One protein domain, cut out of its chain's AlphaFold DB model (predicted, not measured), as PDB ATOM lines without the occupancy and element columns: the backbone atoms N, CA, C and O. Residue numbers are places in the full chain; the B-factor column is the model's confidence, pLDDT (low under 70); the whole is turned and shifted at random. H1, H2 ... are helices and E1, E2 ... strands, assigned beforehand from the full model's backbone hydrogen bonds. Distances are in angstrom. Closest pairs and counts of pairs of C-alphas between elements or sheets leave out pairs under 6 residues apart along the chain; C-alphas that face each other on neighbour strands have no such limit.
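AT A GLANCE: This is residues 4 to 142 of the 145 residues of an uncharacterized protein of Mycolicibacterium confluentis (UniProt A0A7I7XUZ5). A long, twisted antiparallel ribbon, the hairpin of E4 and E5 with E3 and E6 at its edges, runs the length of the domain, and the turn between E4 and E5 makes one end of the longest axis. H2 crosses over E5, H1 sits beside E6 at the sheet's level, and two small hairpins lie near these helices: E1 and E2 by H2 and E6, E7 and E8 by the last residue of H1. The 139 printed residues hold three named helices and eight named strands, in the order E1 E2 H1 H2 E3 E4 E5 E6 E7 E8 H3, a mixed class. The whole is compact, with a radius of gyration of the C-alphas of 16.0 A, yet elongated, spanning 55 by 34 by 23 A.

HOW THE PARTS SIT: E1, residues 4 to 6, and E2, residues 12 to 15, form an antiparallel hairpin, with N 13 and O 5 2.8 A apart. H1, residues 29 to 37, and H2, residues 42 to 50, are close but not clearly touching, at 71 degrees, only just about perpendicular; their closest C-alphas, of Trp 30 and Pro 42, are 7.9 A apart. E3, residues 56 to 58, E4, residues 61 to 75, E5, residues 81 to 100, and E6, residues 109 to 117, form a meander, each strand the antiparallel neighbour of the one before. Across its pairs, N 61 and O 58 are 2.9 A apart, N 66 and O 92 2.8 A, and N 93 and O 116 2.8 A. H1 is on this sheet, at its level; the closest C-alphas of H1 and E6, of Gly 29 and Leu 112, are 4.8 A apart. H2 is on it at a height over the sheet of 8.4 A, over E5 and only just not over E6, on which 2 of its 9 C-alphas fall; it runs across the strands, at 83 degrees to E5 on the local plane. The closest C-alphas of E2 and E6, of Ile 14 and Gly 111, are 4.7 A apart. E7, residues 125 to 128, and E8, residues 131 to 133, form a hairpin, with N 133 and O 125 2.8 A apart. H3, residues 136 to 140, only grazes the four-stranded sheet, with residues 137 to 138. Every O i to N i+4 pair is within hydrogen-bond range in H1 and H3, and 4 of 5 are in H2.

IN THESE COORDINATES: E1 begins at C-alpha 4 (58.233, -23.194, 36.238). H1 is 11.5 A long and H2 12.9 A. E4 is 40.8 A long and bends by 51 degrees at residue 72; E5 is 43.1 A long and bends by 94 degrees at residue 87. E6 is 23.7 A long. H3 ends at C-alpha 140 (50.510, -6.898, 42.761).

THE WHOLE: The two C-alphas farthest apart, those of Leu 77 and Pro 102, are 55.3 A apart. The printed part has no cut, and the link from E2 to H1, 13 residues, is long. Mean pLDDT of the printed part is 90.6; residues 76 to 77, 79 and 141 to 142 are under 70.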
ATOM      1  N   GLU A   4      57.977 -21.921  35.579       95.69
ATOM      2  CA  GLU A   4      58.233 -23.194  36.238       95.69
ATOM      3  C   GLU A   4      58.791 -22.900  37.628       95.69
ATOM      4  O   GLU A   4      59.322 -21.808  37.865       95.69
ATOM      5  N   ALA A   5      58.596 -23.843  38.538       96.06
ATOM      6  CA  ALA A   5      59.105 -23.794  39.896       96.06
ATOM      7  C   ALA A   5      59.242 -25.220  40.431       96.06
ATOM      8  O   ALA A   5      58.503 -26.121  40.026       96.06
ATOM      9  N   THR A   6      60.186 -25.405  41.344       97.44
ATOM     10  CA  THR A   6      60.352 -26.647  42.098       97.44
ATOM     11  C   THR A   6      59.843 -26.408  43.506       97.44
ATOM     12  O   THR A   6      60.218 -25.404  44.110       97.44
ATOM     13  N   ASP A   7      58.978 -27.293  43.990       96.56
ATOM     14  CA  ASP A   7      58.468 -27.221  45.358       96.56
ATOM     15  C   ASP A   7      59.483 -27.735  46.391       96.56
ATOM     16  O   ASP A   7      60.560 -28.230  46.042       96.56
ATOM     17  N   LEU A   8      59.150 -27.613  47.679       96.31
ATOM     18  CA  LEU A   8      60.042 -28.025  48.771       96.31
ATOM     19  C   LEU A   8      60.259 -29.548  48.839       96.31
ATOM     20  O   LEU A   8      61.227 -29.996  49.452       96.31
ATOM     21  N   ASP A   9      59.406 -30.333  48.177       96.19
ATOM     22  CA  ASP A   9      59.528 -31.790  48.059       96.19
ATOM     23  C   ASP A   9      60.324 -32.213  46.809       96.19
ATOM     24  O   ASP A   9      60.530 -33.404  46.562       96.19
ATOM     25  N   GLY A  10      60.800 -31.251  46.013       96.19
ATOM     26  CA  GLY A  10      61.573 -31.492  44.799       96.19
ATOM     27  C   GLY A  10      60.729 -31.782  43.554       96.19
ATOM     28  O   GLY A  10      61.288 -32.133  42.511       96.19
ATOM     29  N   ASN A  11      59.401 -31.629  43.608       96.12
ATOM     30  CA  ASN A  11      58.563 -31.787  42.425       96.12
ATOM     31  C   ASN A  11      58.730 -30.583  41.498       96.12
ATOM     32  O   ASN A  11      58.497 -29.436  41.879       96.12
ATOM     33  N   HIS A  12      59.073 -30.853  40.241       96.38
ATOM     34  CA  HIS A  12      59.155 -29.826  39.212       96.38
ATOM     35  C   HIS A  12      57.770 -29.552  38.602       96.38
ATOM     36  O   HIS A  12      57.158 -30.420  37.968       96.38
ATOM     37  N   VAL A  13      57.258 -28.334  38.784       96.62
ATOM     38  CA  VAL A  13      55.923 -27.931  38.334       96.62
ATOM     39  C   VAL A  13      56.028 -26.884  37.237       96.62
ATOM     40  O   VAL A  13      56.586 -25.803  37.414       96.62
ATOM     41  N   ILE A  14      55.418 -27.185  36.091       95.88
ATOM     42  CA  ILE A  14      55.441 -26.305  34.924       95.88
ATOM     43  C   ILE A  14      54.101 -25.588  34.775       95.88
ATOM     44  O   ILE A  14      53.045 -26.215  34.736       95.88
ATOM     45  N   MET A  15      54.139 -24.278  34.559       95.62
ATOM     46  CA  MET A  15      53.011 -23.490  34.079       95.62
ATOM     47  C   MET A  15      53.176 -23.181  32.587       95.62
ATOM     48  O   MET A  15      54.119 -22.525  32.135       95.62
ATOM     49  N   ARG A  16      52.213 -23.642  31.789       93.56
ATOM     50  CA  ARG A  16      52.149 -23.431  30.337       93.56
ATOM     51  C   ARG A  16      50.855 -22.721  29.941       93.56
ATOM     52  O   ARG A  16      49.928 -22.608  30.744       93.56
ATOM     53  N   ARG A  17      50.807 -22.257  28.689       92.56
ATOM     54  CA  ARG A  17      49.537 -21.891  28.051       92.56
ATOM     55  C   ARG A  17      48.669 -23.143  27.973       92.56
ATOM     56  O   ARG A  17      49.195 -24.241  27.789       92.56
ATOM     57  N   GLY A  18      47.374 -22.958  28.135       91.75
ATOM     58  CA  GLY A  18      46.379 -24.003  27.988       91.75
ATOM     59  C   GLY A  18      45.200 -23.418  27.236       91.75
ATOM     60  O   GLY A  18      45.370 -22.820  26.177       91.75
ATOM     61  N   TYR A  19      44.013 -23.574  27.795       93.56
ATOM     62  CA  TYR A  19      42.814 -22.908  27.311       93.56
ATOM     63  C   TYR A  19      41.818 -22.772  28.457       93.56
ATOM     64  O   TYR A  19      41.931 -23.450  29.483       93.56
ATOM     65  N   TYR A  20      40.830 -21.913  28.256       95.69
ATOM     66  CA  TYR A  20      39.636 -21.863  29.078       95.69
ATOM     67  C   TYR A  20      38.428 -21.636  28.180       95.69
ATOM     68  O   TYR A  20      38.419 -20.712  27.371       95.69
ATOM     69  N   ASP A  21      37.430 -22.497  28.323       94.62
ATOM     70  CA  ASP A  21      36.137 -22.364  27.669       94.62
ATOM     71  C   ASP A  21      35.124 -21.887  28.711       94.62
ATOM     72  O   ASP A  21      34.830 -22.592  29.677       94.62
ATOM     73  N   ALA A  22      34.599 -20.675  28.526       92.06
ATOM     74  CA  ALA A  22      33.638 -20.073  29.447       92.06
ATOM     75  C   ALA A  22      32.268 -20.777  29.436       92.06
ATOM     76  O   ALA A  22      31.572 -20.760  30.450       92.06
ATOM     77  N   VAL A  23      31.892 -21.421  28.324       92.69
ATOM     78  CA  VAL A  23      30.611 -22.127  28.175       92.69
ATOM     79  C   VAL A  23      30.648 -23.438  28.949       92.69
ATOM     80  O   VAL A  23      29.784 -23.700  29.782       92.69
ATOM     81  N   THR A  24      31.676 -24.257  28.713       93.06
ATOM     82  CA  THR A  24      31.815 -25.565  29.379       93.06
ATOM     83  C   THR A  24      32.522 -25.479  30.732       93.06
ATOM     84  O   THR A  24      32.525 -26.443  31.500       93.06
ATOM     85  N   ARG A  25      33.126 -24.324  31.044       89.81
ATOM     86  CA  ARG A  25      33.950 -24.050  32.236       89.81
ATOM     87  C   ARG A  25      35.178 -24.960  32.352       89.81
ATOM     88  O   ARG A  25      35.803 -25.031  33.422       89.81
ATOM     89  N   GLN A  26      35.524 -25.643  31.265       91.94
ATOM     90  CA  GLN A  26      36.664 -26.539  31.161       91.94
ATOM     91  C   GLN A  26      37.913 -25.786  30.718       91.94
ATOM     92  O   GLN A  26      37.864 -24.649  30.253       91.94
ATOM     93  N   GLY A  27      39.059 -26.422  30.921       92.69
ATOM     94  CA  GLY A  27      40.349 -25.839  30.596       92.69
ATOM     95  C   GLY A  27      41.425 -26.221  31.592       92.69
ATOM     96  O   GLY A  27      41.160 -26.866  32.616       92.69
ATOM     97  N   PHE A  28      42.636 -25.768  31.299       95.12
ATOM     98  CA  PHE A  28      43.794 -25.936  32.161       95.12
ATOM     99  C   PHE A  28      44.832 -24.833  31.925       95.12
ATOM    100  O   PHE A  28      44.719 -24.037  30.989       95.12
ATOM    101  N   GLY A  29      45.874 -24.823  32.751       95.25
ATOM    102  CA  GLY A  29      47.025 -23.953  32.568       95.25
ATOM    103  C   GLY A  29      46.750 -22.509  32.952       95.25
ATOM    104  O   GLY A  29      45.787 -22.180  33.650       95.25
ATOM    105  N   TRP A  30      47.633 -21.638  32.474       95.50
ATOM    106  CA  TRP A  30      47.561 -20.208  32.746       95.50
ATOM    107  C   TRP A  30      46.247 -19.580  32.298       95.50
ATOM    108  O   TRP A  30      45.675 -18.781  33.028       95.50
ATOM    109  N   ASP A  31      45.738 -19.978  31.132       95.50
ATOM    110  CA  ASP A  31      44.518 -19.402  30.572       95.50
ATOM    111  C   ASP A  31      43.311 -19.627  31.496       95.50
ATOM    112  O   ASP A  31      42.496 -18.727  31.673       95.50
ATOM    113  N   LYS A  32      43.228 -20.775  32.180       96.25
ATOM    114  CA  LYS A  32      42.190 -21.006  33.192       96.25
ATOM    115  C   LYS A  32      42.403 -20.176  34.455       96.25
ATOM    116  O   LYS A  32      41.444 -19.578  34.935       96.25
ATOM    117  N   ALA A  33      43.624 -20.111  34.984       96.50
ATOM    118  CA  ALA A  33      43.920 -19.283  36.158       96.50
ATOM    119  C   ALA A  33      43.619 -17.791  35.896       96.50
ATOM    120  O   ALA A  33      43.042 -17.112  36.743       96.50
ATOM    121  N   TYR A  34      43.929 -17.313  34.692       96.25
ATOM    122  CA  TYR A  34      43.678 -15.946  34.250       96.25
ATOM    123  C   TYR A  34      42.189 -15.663  34.045       96.25
ATOM    124  O   TYR A  34      41.620 -14.818  34.734       96.25
ATOM    125  N   TRP A  35      41.535 -16.384  33.128       96.00
ATOM    126  CA  TRP A  35      40.169 -16.060  32.712       96.00
ATOM    127  C   TRP A  35      39.117 -16.451  33.740       96.00
ATOM    128  O   TRP A  35      38.127 -15.742  33.897       96.00
ATOM    129  N   ARG A  36      39.313 -17.576  34.438       95.50
ATOM    130  CA  ARG A  36      38.360 -18.037  35.450       95.50
ATOM    131  C   ARG A  36      38.645 -17.401  36.803       95.50
ATOM    132  O   ARG A  36      37.707 -17.023  37.484       95.50
ATOM    133  N   HIS A  37      39.905 -17.280  37.212       96.38
ATOM    134  CA  HIS A  37      40.226 -16.973  38.608       96.38
ATOM    135  C   HIS A  37      40.896 -15.617  38.828       96.38
ATOM    136  O   HIS A  37      41.186 -15.277  39.972       96.38
ATOM    137  N   GLY A  38      41.131 -14.820  37.784       96.06
ATOM    138  CA  GLY A  38      41.703 -13.481  37.921       96.06
ATOM    139  C   GLY A  38      43.164 -13.464  38.369       96.06
ATOM    140  O   GLY A  38      43.641 -12.447  38.873       96.06
ATOM    141  N   VAL A  39      43.890 -14.574  38.215       95.25
ATOM    142  CA  VAL A  39      45.340 -14.578  38.412       95.25
ATOM    143  C   VAL A  39      45.984 -13.961  37.175       95.25
ATOM    144  O   VAL A  39      45.977 -14.559  36.105       95.25
ATOM    145  N   VAL A  40      46.563 -12.771  37.315       94.38
ATOM    146  CA  VAL A  40      47.168 -12.028  36.198       94.38
ATOM    147  C   VAL A  40      48.688 -11.936  36.273       94.38
ATOM    148  O   VAL A  40      49.325 -11.691  35.251       94.38
ATOM    149  N   ASN A  41      49.283 -12.204  37.440       92.62
ATOM    150  CA  ASN A  41      50.732 -12.220  37.611       92.62
ATOM    151  C   ASN A  41      51.280 -13.664  37.698       92.62
ATOM    152  O   ASN A  41      51.052 -14.346  38.699       92.62
ATOM    153  N   PRO A  42      52.041 -14.146  36.697       91.75
ATOM    154  CA  PRO A  42      52.597 -15.499  36.699       91.75
ATOM    155  C   PRO A  42      53.681 -15.718  37.766       91.75
ATOM    156  O   PRO A  42      53.992 -16.866  38.078       91.75
ATOM    157  N   ASN A  43      54.254 -14.657  38.344       92.25
ATOM    158  CA  ASN A  43      55.218 -14.796  39.435       92.25
ATOM    159  C   ASN A  43      54.557 -15.287  40.729       92.25
ATOM    160  O   ASN A  43      55.237 -15.939  41.510       92.25
ATOM    161  N   VAL A  44      53.243 -15.080  40.904       92.94
ATOM    162  CA  VAL A  44      52.471 -15.679  42.009       92.94
ATOM    163  C   VAL A  44      52.633 -17.197  41.992       92.94
ATOM    164  O   VAL A  44      52.917 -17.802  43.012       92.94
ATOM    165  N   PHE A  45      52.535 -17.828  40.820       95.38
ATOM    166  CA  PHE A  45      52.737 -19.273  40.706       95.38
ATOM    167  C   PHE A  45      54.144 -19.692  41.152       95.38
ATOM    168  O   PHE A  45      54.279 -20.651  41.906       95.38
ATOM    169  N   LYS A  46      55.182 -18.985  40.686       94.06
ATOM    170  CA  LYS A  46      56.573 -19.330  41.010       94.06
ATOM    171  C   LYS A  46      56.819 -19.258  42.507       94.06
ATOM    172  O   LYS A  46      57.327 -20.202  43.092       94.06
ATOM    173  N   ASP A  47      56.418 -18.139  43.089       93.06
ATOM    174  CA  ASP A  47      56.623 -17.835  44.492       93.06
ATOM    175  C   ASP A  47      55.894 -18.836  45.396       93.06
ATOM    176  O   ASP A  47      56.510 -19.453  46.258       93.06
ATOM    177  N   LEU A  48      54.612 -19.102  45.133       94.69
ATOM    178  CA  LEU A  48      53.837 -20.036  45.951       94.69
ATOM    179  C   LEU A  48      54.337 -21.476  45.838       94.69
ATOM    180  O   LEU A  48      54.399 -22.179  46.842       94.69
ATOM    181  N   ILE A  49      54.697 -21.937  44.637       96.62
ATOM    182  CA  ILE A  49      55.208 -23.303  44.464       96.62
ATOM    183  C   ILE A  49      56.572 -23.455  45.136       96.62
ATOM    184  O   ILE A  49      56.763 -24.411  45.878       96.62
ATOM    185  N   SER A  50      57.491 -22.504  44.947       95.69
ATOM    186  CA  SER A  50      58.841 -22.579  45.520       95.69
ATOM    187  C   SER A  50      58.889 -22.562  47.049       95.69
ATOM    188  O   SER A  50      59.896 -22.979  47.618       95.69
ATOM    189  N   HIS A  51      57.815 -22.133  47.711       93.44
ATOM    190  CA  HIS A  51      57.726 -22.056  49.169       93.44
ATOM    191  C   HIS A  51      56.673 -22.998  49.774       93.44
ATOM    192  O   HIS A  51      56.295 -22.828  50.931       93.44
ATOM    193  N   SER A  52      56.180 -23.988  49.024       95.25
ATOM    194  CA  SER A  52      55.142 -24.902  49.515       95.25
ATOM    195  C   SER A  52      55.480 -26.377  49.325       95.25
ATOM    196  O   SER A  52      56.431 -26.751  48.640       95.25
ATOM    197  N   GLN A  53      54.677 -27.216  49.978       96.62
ATOM    198  CA  GLN A  53      54.626 -28.663  49.797       96.62
ATOM    199  C   GLN A  53      53.206 -29.052  49.374       96.62
ATOM    200  O   GLN A  53      52.239 -28.423  49.825       96.62
ATOM    201  N   PRO A  54      53.039 -30.064  48.511       97.25
ATOM    202  CA  PRO A  54      51.721 -30.548  48.149       97.25
ATOM    203  C   PRO A  54      51.061 -31.229  49.354       97.25
ATOM    204  O   PRO A  54      51.629 -32.114  49.986       97.25
ATOM    205  N   ILE A  55      49.805 -30.887  49.628       97.56
ATOM    206  CA  ILE A  55      48.976 -31.587  50.622       97.56
ATOM    207  C   ILE A  55      48.506 -32.959  50.115       97.56
ATOM    208  O   ILE A  55      48.017 -33.788  50.882       97.56
ATOM    209  N   SER A  56      48.610 -33.200  48.806       97.00
ATOM    210  CA  SER A  56      48.293 -34.479  48.180       97.00
ATOM    211  C   SER A  56      49.095 -34.674  46.899       97.00
ATOM    212  O   SER A  56      49.227 -33.749  46.097       97.00
ATOM    213  N   ASN A  57      49.560 -35.905  46.685       95.19
ATOM    214  CA  ASN A  57      50.148 -36.372  45.435       95.19
ATOM    215  C   ASN A  57      49.506 -37.710  45.051       95.19
ATOM    216  O   ASN A  57      49.849 -38.754  45.602       95.19
ATOM    217  N   THR A  58      48.545 -37.682  44.126       94.38
ATOM    218  CA  THR A  58      47.844 -38.890  43.662       94.38
ATOM    219  C   THR A  58      47.943 -39.006  42.151       94.38
ATOM    220  O   THR A  58      47.452 -38.148  41.415       94.38
ATOM    221  N   GLY A  59      48.584 -40.075  41.669       89.69
ATOM    222  CA  GLY A  59      48.723 -40.334  40.233       89.69
ATOM    223  C   GLY A  59      49.401 -39.184  39.481       89.69
ATOM    224  O   GLY A  59      48.951 -38.825  38.395       89.69
ATOM    225  N   GLY A  60      50.421 -38.557  40.081       91.62
ATOM    226  CA  GLY A  60      51.121 -37.389  39.533       91.62
ATOM    227  C   GLY A  60      50.316 -36.089  39.573       91.62
ATOM    228  O   GLY A  60      50.769 -35.078  39.047       91.62
ATOM    229  N   THR A  61      49.121 -36.081  40.167       97.06
ATOM    230  CA  THR A  61      48.370 -34.849  40.433       97.06
ATOM    231  C   THR A  61      48.734 -34.333  41.815       97.06
ATOM    232  O   THR A  61      48.480 -35.006  42.813       97.06
ATOM    233  N   LEU A  62      49.310 -33.138  41.844       97.75
ATOM    234  CA  LEU A  62      49.717 -32.409  43.034       97.75
ATOM    235  C   LEU A  62      48.651 -31.376  43.388       97.75
ATOM    236  O   LEU A  62      48.181 -30.632  42.519       97.75
ATOM    237  N   VAL A  63      48.281 -31.325  44.663       98.25
ATOM    238  CA  VAL A  63      47.394 -30.298  45.217       98.25
ATOM    239  C   VAL A  63      48.155 -29.543  46.289       98.25
ATOM    240  O   VAL A  63      48.667 -30.157  47.217       98.25
ATOM    241  N   TYR A  64      48.192 -28.222  46.174       98.06
ATOM    242  CA  TYR A  64      48.800 -27.314  47.137       98.06
ATOM    243  C   TYR A  64      47.724 -26.429  47.744       98.06
ATOM    244  O   TYR A  64      46.806 -25.999  47.041       98.06
ATOM    245  N   GLU A  65      47.880 -26.113  49.022       97.50
ATOM    246  CA  GLU A  65      47.134 -25.066  49.711       97.50
ATOM    247  C   GLU A  65      48.135 -24.171  50.418       97.50
ATOM    248  O   GLU A  65      48.756 -24.574  51.397       97.50
ATOM    249  N   VAL A  66      48.328 -22.976  49.869       95.44
ATOM    250  CA  VAL A  66      49.377 -22.057  50.303       95.44
ATOM    251  C   VAL A  66      48.716 -20.862  50.980       95.44
ATOM    252  O   VAL A  66      48.063 -20.073  50.286       95.44
ATOM    253  N   PRO A  67      48.803 -20.738  52.316       93.25
ATOM    254  CA  PRO A  67      48.351 -19.538  52.995       93.25
ATOM    255  C   PRO A  67      49.253 -18.373  52.593       93.25
ATOM    256  O   PRO A  67      50.470 -18.517  52.517       93.25
ATOM    257  N   ILE A  68      48.645 -17.224  52.335       90.19
ATOM    258  CA  ILE A  68      49.338 -15.980  52.042       90.19
ATOM    259  C   ILE A  68      48.813 -14.869  52.932       90.19
ATOM    260  O   ILE A  68      47.601 -14.724  53.116       90.19
ATOM    261  N   ASN A  69      49.735 -14.054  53.427       87.75
ATOM    262  CA  ASN A  69      49.424 -12.844  54.166       87.75
ATOM    263  C   ASN A  69      49.783 -11.644  53.297       87.75
ATOM    264  O   ASN A  69      50.764 -11.637  52.552       87.75
ATOM    265  N   ARG A  70      48.961 -10.605  53.352       83.50
ATOM    266  CA  ARG A  70      49.262  -9.358  52.676       83.50
ATOM    267  C   ARG A  70      50.151  -8.537  53.595       83.50
ATOM    268  O   ARG A  70      49.693  -7.968  54.585       83.50
ATOM    269  N   VAL A  71      51.404  -8.393  53.195       78.62
ATOM    270  CA  VAL A  71      52.330  -7.451  53.820       78.62
ATOM    271  C   VAL A  71      52.293  -6.101  53.111       78.62
ATOM    272  O   VAL A  71      52.115  -5.998  51.892       78.62
ATOM    273  N   ARG A  72      52.467  -5.031  53.879       74.88
ATOM    274  CA  ARG A  72      52.684  -3.678  53.380       74.88
ATOM    275  C   ARG A  72      54.111  -3.274  53.700       74.88
ATOM    276  O   ARG A  72      54.419  -2.912  54.829       74.88
ATOM    277  N   CYS A  73      54.966  -3.290  52.687       74.25
ATOM    278  CA  CYS A  73      56.334  -2.812  52.824       74.25
ATOM    279  C   CYS A  73      56.412  -1.309  52.535       74.25
ATOM    280  O   CYS A  73      55.964  -0.835  51.489       74.25
ATOM    281  N   THR A  74      56.984  -0.553  53.464       72.38
ATOM    282  CA  THR A  74      57.340   0.854  53.287       72.38
ATOM    283  C   THR A  74      58.859   0.987  53.259       72.38
ATOM    284  O   THR A  74      59.576   0.329  54.014       72.38
ATOM    285  N   SER A  75      59.367   1.811  52.341       72.31
ATOM    286  CA  SER A  75      60.782   2.174  52.324       72.31
ATOM    287  C   SER A  75      60.961   3.416  53.190       72.31
ATOM    288  O   SER A  75      60.420   4.479  52.878       72.31
ATOM    289  N   GLY A  76      61.664   3.259  54.308       66.38
ATOM    290  CA  GLY A  76      62.024   4.358  55.192       66.38
ATOM    291  C   GLY A  76      63.155   5.215  54.620       66.38
ATOM    292  O   GLY A  76      63.841   4.847  53.662       66.38
ATOM    293  N   LEU A  77      63.389   6.367  55.252       49.00
ATOM    294  CA  LEU A  77      64.572   7.181  54.979       49.00
ATOM    295  C   LEU A  77      65.827   6.310  55.204       49.00
ATOM    296  O   LEU A  77      65.888   5.593  56.200       49.00
ATOM    297  N   PHE A  78      66.791   6.350  54.279       70.94
ATOM    298  CA  PHE A  78      67.967   5.454  54.180       70.94
ATOM    299  C   PHE A  78      67.742   4.062  53.559       70.94
ATOM    300  O   PHE A  78      68.664   3.251  53.552       70.94
ATOM    301  N   GLY A  79      66.572   3.783  52.977       67.44
ATOM    302  CA  GLY A  79      66.352   2.559  52.193       67.44
ATOM    303  C   GLY A  79      66.108   1.299  53.029       67.44
ATOM    304  O   GLY A  79      66.100   0.197  52.485       67.44
ATOM    305  N   LEU A  80      65.877   1.447  54.336       71.12
ATOM    306  CA  LEU A  80      65.428   0.349  55.191       71.12
ATOM    307  C   LEU A  80      63.989  -0.025  54.818       71.12
ATOM    308  O   LEU A  80      63.093   0.820  54.851       71.12
ATOM    309  N   ILE A  81      63.779  -1.286  54.447       75.31
ATOM    310  CA  ILE A  81      62.453  -1.832  54.154       75.31
ATOM    311  C   ILE A  81      61.846  -2.313  55.473       75.31
ATOM    312  O   ILE A  81      62.405  -3.187  56.131       75.31
ATOM    313  N   SER A  82      60.706  -1.741  55.852       76.06
ATOM    314  CA  SER A  82      59.878  -2.218  56.961       76.06
ATOM    315  C   SER A  82      58.579  -2.759  56.383       76.06
ATOM    316  O   SER A  82      57.920  -2.062  55.613       76.06
ATOM    317  N   CYS A  83      58.247  -4.011  56.696       76.31
ATOM    318  CA  CYS A  83      57.033  -4.666  56.226       76.31
ATOM    319  C   CYS A  83      56.112  -4.935  57.411       76.31
ATOM    320  O   CYS A  83      56.493  -5.653  58.332       76.31
ATOM    321  N   ASP A  84      54.913  -4.365  57.356       78.75
ATOM    322  CA  ASP A  84      53.862  -4.590  58.342       78.75
ATOM    323  C   ASP A  84      52.833  -5.572  57.785       78.75
ATOM    324  O   ASP A  84      52.428  -5.469  56.622       78.75
ATOM    325  N   ASP A  85      52.381  -6.507  58.615       78.50
ATOM    326  CA  ASP A  85      51.225  -7.335  58.287       78.50
ATOM    327  C   ASP A  85      49.968  -6.453  58.273       78.50
ATOM    328  O   ASP A  85      49.703  -5.688  59.203       78.50
ATOM    329  N   THR A  86      49.197  -6.530  57.193       83.31
ATOM    330  CA  THR A  86      47.932  -5.792  57.082       83.31
ATOM    331  C   THR A  86      46.783  -6.479  57.823       83.31
ATOM    332  O   THR A  86      45.726  -5.872  57.992       83.31
ATOM    333  N   GLY A  87      46.969  -7.730  58.252       82.69
ATOM    334  CA  GLY A  87      45.930  -8.602  58.794       82.69
ATOM    335  C   GLY A  87      45.048  -9.242  57.718       82.69
ATOM    336  O   GLY A  87      44.181 -10.052  58.046       82.69
ATOM    337  N   GLU A  88      45.246  -8.902  56.441       87.00
ATOM    338  CA  GLU A  88      44.565  -9.549  55.324       87.00
ATOM    339  C   GLU A  88      45.309 -10.826  54.928       87.00
ATOM    340  O   GLU A  88      46.489 -10.794  54.586       87.00
ATOM    341  N   SER A  89      44.604 -11.950  54.911       91.62
ATOM    342  CA  SER A  89      45.145 -13.241  54.489       91.62
ATOM    343  C   SER A  89      44.146 -14.031  53.650       91.62
ATOM    344  O   SER A  89      42.932 -13.809  53.722       91.62
ATOM    345  N   LEU A  90      44.648 -14.941  52.819       94.56
ATOM    346  CA  LEU A  90      43.847 -15.940  52.108       94.56
ATOM    347  C   LEU A  90      44.675 -17.198  51.839       94.56
ATOM    348  O   LEU A  90      45.893 -17.174  51.954       94.56
ATOM    349  N   THR A  91      44.029 -18.284  51.420       96.12
ATOM    350  CA  THR A  91      44.727 -19.505  50.991       96.12
ATOM    351  C   THR A  91      44.580 -19.688  49.493       96.12
ATOM    352  O   THR A  91      43.463 -19.718  48.982       96.12
ATOM    353  N   MET A  92      45.687 -19.850  48.777       96.56
ATOM    354  CA  MET A  92      45.689 -20.198  47.358       96.56
ATOM    355  C   MET A  92      45.700 -21.713  47.194       96.56
ATOM    356  O   MET A  92      46.601 -22.386  47.686       96.56
ATOM    357  N   ARG A  93      44.730 -22.257  46.457       97.75
ATOM    358  CA  ARG A  93      44.771 -23.643  46.000       97.75
ATOM    359  C   ARG A  93      45.389 -23.714  44.612       97.75
ATOM    360  O   ARG A  93      44.937 -23.045  43.679       97.75
ATOM    361  N   ILE A  94      46.393 -24.571  44.469       97.94
ATOM    362  CA  ILE A  94      47.056 -24.847  43.195       97.94
ATOM    363  C   ILE A  94      46.891 -26.329  42.903       97.94
ATOM    364  O   ILE A  94      47.164 -27.172  43.752       97.94
ATOM    365  N   VAL A  95      46.433 -26.655  41.700       97.88
ATOM    366  CA  VAL A  95      46.348 -28.038  41.232       97.88
ATOM    367  C   VAL A  95      47.224 -28.159  40.005       97.88
ATOM    368  O   VAL A  95      47.030 -27.432  39.029       97.88
ATOM    369  N   ALA A  96      48.172 -29.083  40.039       97.31
ATOM    370  CA  ALA A  96      49.066 -29.361  38.929       97.31
ATOM    371  C   ALA A  96      49.132 -30.860  38.667       97.31
ATOM    372  O   ALA A  96      48.859 -31.671  39.543       97.31
ATOM    373  N   ASN A  97      49.499 -31.239  37.451       96.38
ATOM    374  CA  ASN A  97      49.805 -32.621  37.127       96.38
ATOM    375  C   ASN A  97      51.203 -32.704  36.512       96.38
ATOM    376  O   ASN A  97      51.519 -31.969  35.572       96.38
ATOM    377  N   THR A  98      52.049 -33.552  37.091       95.12
ATOM    378  CA  THR A  98      53.455 -33.746  36.721       95.12
ATOM    379  C   THR A  98      53.669 -34.827  35.670       95.12
ATOM    380  O   THR A  98      54.748 -34.905  35.087       95.12
ATOM    381  N   ASN A  99      52.629 -35.589  35.331       93.06
ATOM    382  CA  ASN A  99      52.720 -36.626  34.316       93.06
ATOM    383  C   ASN A  99      52.639 -36.055  32.902       93.06
ATOM    384  O   ASN A  99      51.974 -35.045  32.635       93.06
ATOM    385  N   ALA A 100      53.269 -36.780  31.978       89.62
ATOM    386  CA  ALA A 100      53.065 -36.612  30.550       89.62
ATOM    387  C   ALA A 100      51.574 -36.698  30.201       89.62
ATOM    388  O   ALA A 100      50.843 -37.531  30.741       89.62
ATOM    389  N   SER A 101      51.120 -35.842  29.289       87.62
ATOM    390  CA  SER A 101      49.725 -35.814  28.860       87.62
ATOM    391  C   SER A 101      49.611 -35.806  27.336       87.62
ATOM    392  O   SER A 101      50.331 -35.052  26.679       87.62
ATOM    393  N   PRO A 102      48.678 -36.589  26.761       86.19
ATOM    394  CA  PRO A 102      48.420 -36.579  25.322       86.19
ATOM    395  C   PRO A 102      47.795 -35.260  24.842       86.19
ATOM    396  O   PRO A 102      47.853 -34.957  23.656       86.19
ATOM    397  N   GLU A 103      47.234 -34.451  25.749       83.75
ATOM    398  CA  GLU A 103      46.733 -33.101  25.443       83.75
ATOM    399  C   GLU A 103      47.872 -32.115  25.133       83.75
ATOM    400  O   GLU A 103      47.628 -31.007  24.655       83.75
ATOM    401  N   ILE A 104      49.121 -32.498  25.421       85.12
ATOM    402  CA  ILE A 104      50.306 -31.685  25.186       85.12
ATOM    403  C   ILE A 104      51.011 -32.178  23.918       85.12
ATOM    404  O   ILE A 104      51.550 -33.290  23.914       85.12
ATOM    405  N   PRO A 105      51.098 -31.349  22.860       81.75
ATOM    406  CA  PRO A 105      51.911 -31.667  21.693       81.75
ATOM    407  C   PRO A 105      53.353 -31.992  22.107       81.75
ATOM    408  O   PRO A 105      53.988 -31.220  22.827       81.75
ATOM    409  N   GLY A 106      53.855 -33.153  21.680       82.12
ATOM    410  CA  GLY A 106      55.182 -33.650  22.064       82.12
ATOM    411  C   GLY A 106      55.242 -34.425  23.387       82.12
ATOM    412  O   GLY A 106      56.333 -34.796  23.802       82.12
ATOM    413  N   GLY A 107      54.108 -34.695  24.049       81.38
ATOM    414  CA  GLY A 107      54.035 -35.639  25.176       81.38
ATOM    415  C   GLY A 107      54.622 -35.134  26.499       81.38
ATOM    416  O   GLY A 107      55.029 -35.930  27.339       81.38
ATOM    417  N   GLY A 108      54.686 -33.817  26.699       86.69
ATOM    418  CA  GLY A 108      55.202 -33.223  27.933       86.69
ATOM    419  C   GLY A 108      54.219 -33.265  29.107       86.69
ATOM    420  O   GLY A 108      53.033 -33.562  28.953       86.69
ATOM    421  N   GLN A 109      54.719 -32.896  30.288       89.94
ATOM    422  CA  GLN A 109      53.926 -32.723  31.507       89.94
ATOM    423  C   GLN A 109      52.694 -31.828  31.277       89.94
ATOM    424  O   GLN A 109      52.849 -30.739  30.721       89.94
ATOM    425  N   LYS A 110      51.501 -32.195  31.775       89.50
ATOM    426  CA  LYS A 110      50.315 -31.311  31.685       89.50
ATOM    427  C   LYS A 110      50.566 -29.956  32.359       89.50
ATOM    428  O   LYS A 110      50.337 -28.907  31.759       89.50
ATOM    429  N   GLY A 111      51.152 -29.986  33.552       94.75
ATOM    430  CA  GLY A 111      51.569 -28.810  34.305       94.75
ATOM    431  C   GLY A 111      50.441 -28.279  35.175       94.75
ATOM    432  O   GLY A 111      49.593 -29.047  35.632       94.75
ATOM    433  N   LEU A 112      50.421 -26.967  35.400       96.88
ATOM    434  CA  LEU A 112      49.333 -26.291  36.097       96.88
ATOM    435  C   LEU A 112      47.979 -26.665  35.469       96.88
ATOM    436  O   LEU A 112      47.751 -26.445  34.281       96.88
ATOM    437  N   ILE A 113      47.067 -27.200  36.276       96.38
ATOM    438  CA  ILE A 113      45.670 -27.426  35.899       96.38
ATOM    439  C   ILE A 113      44.858 -26.176  36.222       96.38
ATOM    440  O   ILE A 113      44.125 -25.688  35.368       96.38
ATOM    441  N   THR A 114      44.969 -25.652  37.441       97.06
ATOM    442  CA  THR A 114      44.298 -24.412  37.848       97.06
ATOM    443  C   THR A 114      44.949 -23.831  39.101       97.06
ATOM    444  O   THR A 114      45.595 -24.558  39.857       97.06
ATOM    445  N   MET A 115      44.753 -22.536  39.330       96.81
ATOM    446  CA  MET A 115      45.181 -21.825  40.534       96.81
ATOM    447  C   MET A 115      44.125 -20.789  40.908       96.81
ATOM    448  O   MET A 115      43.668 -20.057  40.029       96.81
ATOM    449  N   TYR A 116      43.722 -20.755  42.178       96.62
ATOM    450  CA  TYR A 116      42.648 -19.886  42.660       96.62
ATOM    451  C   TYR A 116      42.663 -19.732  44.187       96.62
ATOM    452  O   TYR A 116      43.136 -20.635  44.874       96.62
ATOM    453  N   PRO A 117      42.123 -18.637  44.745       96.62
ATOM    454  CA  PRO A 117      41.972 -18.494  46.188       96.62
ATOM    455  C   PRO A 117      40.804 -19.336  46.708       96.62
ATOM    456  O   PRO A 117      39.759 -19.435  46.068       96.62
ATOM    457  N   ILE A 118      40.935 -19.914  47.893       95.94
ATOM    458  CA  ILE A 118      39.827 -20.557  48.599       95.94
ATOM    459  C   ILE A 118      38.872 -19.470  49.128       95.94
ATOM    460  O   ILE A 118      39.293 -18.371  49.493       95.94
ATOM    461  N   ALA A 119      37.574 -19.779  49.128       94.75
ATOM    462  CA  ALA A 119      36.517 -18.931  49.674       94.75
ATOM    463  C   ALA A 119      36.776 -18.541  51.143       94.75
ATOM    464  O   ALA A 119      37.383 -19.301  51.897       94.75
ATOM    465  N   GLY A 120      36.302 -17.358  51.545       91.81
ATOM    466  CA  GLY A 120      36.477 -16.822  52.904       91.81
ATOM    467  C   GLY A 120      37.786 -16.062  53.158       91.81
ATOM    468  O   GLY A 120      37.958 -15.507  54.240       91.81
ATOM    469  N   GLY A 121      38.694 -15.998  52.179       92.25
ATOM    470  CA  GLY A 121      39.909 -15.183  52.255       92.25
ATOM    471  C   GLY A 121      39.672 -13.680  52.042       92.25
ATOM    472  O   GLY A 121      38.685 -13.253  51.442       92.25
ATOM    473  N   SER A 122      40.625 -12.861  52.479       92.44
ATOM    474  CA  SER A 122      40.551 -11.395  52.441       92.44
ATOM    475  C   SER A 122      40.508 -10.851  51.011       92.44
ATOM    476  O   SER A 122      41.459 -10.987  50.239       92.44
ATOM    477  N   GLY A 123      39.387 -10.221  50.656       91.06
ATOM    478  CA  GLY A 123      39.139  -9.671  49.320       91.06
ATOM    479  C   GLY A 123      38.787 -10.715  48.254       91.06
ATOM    480  O   GLY A 123      38.597 -10.348  47.095       91.06
ATOM    481  N   VAL A 124      38.690 -11.998  48.614       95.19
ATOM    482  CA  VAL A 124      38.260 -13.053  47.689       95.19
ATOM    483  C   VAL A 124      36.788 -12.849  47.351       95.19
ATOM    484  O   VAL A 124      35.948 -12.751  48.242       95.19
ATOM    485  N   VAL A 125      36.471 -12.806  46.058       95.50
ATOM    486  CA  VAL A 125      35.082 -12.714  45.592       95.50
ATOM    487  C   VAL A 125      34.616 -14.098  45.167       95.50
ATOM    488  O   VAL A 125      35.208 -14.708  44.276       95.50
ATOM    489  N   GLU A 126      33.549 -14.592  45.784       95.44
ATOM    490  CA  GLU A 126      32.847 -15.794  45.336       95.44
ATOM    491  C   GLU A 126      31.867 -15.412  44.226       95.44
ATOM    492  O   GLU A 126      30.875 -14.729  44.464       95.44
ATOM    493  N   ILE A 127      32.175 -15.823  42.996       92.38
ATOM    494  CA  ILE A 127      31.316 -15.581  41.832       92.38
ATOM    495  C   ILE A 127      30.175 -16.605  41.828       92.38
ATOM    496  O   ILE A 127      29.017 -16.258  41.617       92.38
ATOM    497  N   GLU A 128      30.511 -17.869  42.089       89.62
ATOM    498  CA  GLU A 128      29.595 -19.007  42.171       89.62
ATOM    499  C   GLU A 128      30.191 -20.080  43.105       89.62
ATOM    500  O   GLU A 128      31.389 -20.034  43.405       89.62
ATOM    501  N   PRO A 129      29.419 -21.104  43.524       87.38
ATOM    502  CA  PRO A 129      29.977 -22.237  44.254       87.38
ATOM    503  C   PRO A 129      31.183 -22.832  43.517       87.38
ATOM    504  O   PRO A 129      31.096 -23.168  42.336       87.38
ATOM    505  N   THR A 130      32.317 -22.984  44.212       83.81
ATOM    506  CA  THR A 130      33.611 -23.457  43.658       83.81
ATOM    507  C   THR A 130      34.284 -22.523  42.641       83.81
ATOM    508  O   THR A 130      35.274 -22.900  42.006       83.81
ATOM    509  N   TRP A 131      33.781 -21.297  42.480       92.75
ATOM    510  CA  TRP A 131      34.350 -20.288  41.598       92.75
ATOM    511  C   TRP A 131      34.636 -18.999  42.360       92.75
ATOM    512  O   TRP A 131      33.757 -18.187  42.639       92.75
ATOM    513  N   THR A 132      35.917 -18.794  42.628       96.56
ATOM    514  CA  THR A 132      36.444 -17.598  43.271       96.56
ATOM    515  C   THR A 132      37.278 -16.755  42.315       96.56
ATOM    516  O   THR A 132      37.868 -17.268  41.353       96.56
ATOM    517  N   TRP A 133      37.340 -15.463  42.618       96.62
ATOM    518  CA  TRP A 133      38.164 -14.473  41.942       96.62
ATOM    519  C   TRP A 133      39.268 -13.956  42.860       96.62
ATOM    520  O   TRP A 133      39.036 -13.638  44.030       96.62
ATOM    521  N   THR A 134      40.472 -13.862  42.301       95.75
ATOM    522  CA  THR A 134      41.686 -13.431  42.992       95.75
ATOM    523  C   THR A 134      41.652 -11.926  43.245       95.75
ATOM    524  O   THR A 134      41.486 -11.153  42.294       95.75
ATOM    525  N   PRO A 135      41.833 -11.473  44.499       93.50
ATOM    526  CA  PRO A 135      41.895 -10.050  44.776       93.50
ATOM    527  C   PRO A 135      43.143  -9.412  44.142       93.50
ATOM    528  O   PRO A 135      44.198 -10.049  44.065       93.50
ATOM    529  N   PRO A 136      43.079  -8.130  43.732       91.06
ATOM    530  CA  PRO A 136      44.192  -7.464  43.055       91.06
ATOM    531  C   PRO A 136      45.517  -7.485  43.828       91.06
ATOM    532  O   PRO A 136      46.578  -7.533  43.213       91.06
ATOM    533  N   TRP A 137      45.478  -7.469  45.166       87.69
ATOM    534  CA  TRP A 137      46.688  -7.411  45.989       87.69
ATOM    535  C   TRP A 137      47.578  -8.653  45.833       87.69
ATOM    536  O   TRP A 137      48.796  -8.509  45.843       87.69
ATOM    537  N   VAL A 138      47.002  -9.835  45.584       89.44
ATOM    538  CA  VAL A 138      47.763 -11.073  45.317       89.44
ATOM    539  C   VAL A 138      48.584 -10.934  44.046       89.44
ATOM    540  O   VAL A 138      49.733 -11.351  43.977       89.44
ATOM    541  N   ASN A 139      48.005 -10.309  43.024       87.06
ATOM    542  CA  ASN A 139      48.680 -10.122  41.748       87.06
ATOM    543  C   ASN A 139      49.767  -9.040  41.808       87.06
ATOM    544  O   ASN A 139      50.711  -9.085  41.020       87.06
ATOM    545  N   ASN A 140      49.643  -8.076  42.720       81.50
ATOM    546  CA  ASN A 140      50.510  -6.898  42.761       81.50
ATOM    547  C   ASN A 140      51.695  -7.030  43.729       81.50
ATOM    548  O   ASN A 140      52.699  -6.352  43.531       81.50
ATOM    549  N   ASN A 141      51.605  -7.891  44.745       68.69
ATOM    550  CA  ASN A 141      52.542  -7.902  45.873       68.69
ATOM    551  C   ASN A 141      53.467  -9.131  45.886       68.69
ATOM    552  O   ASN A 141      53.609  -9.772  46.916       68.69
ATOM    553  N   VAL A 142      54.088  -9.475  44.753       63.34
ATOM    554  CA  VAL A 142      55.043 -10.600  44.667       63.34
ATOM    555  C   VAL A 142      56.485 -10.096  44.879       63.34
ATOM    556  O   VAL A 142      56.849  -9.122  44.212       63.34
TER     557      VAL A 142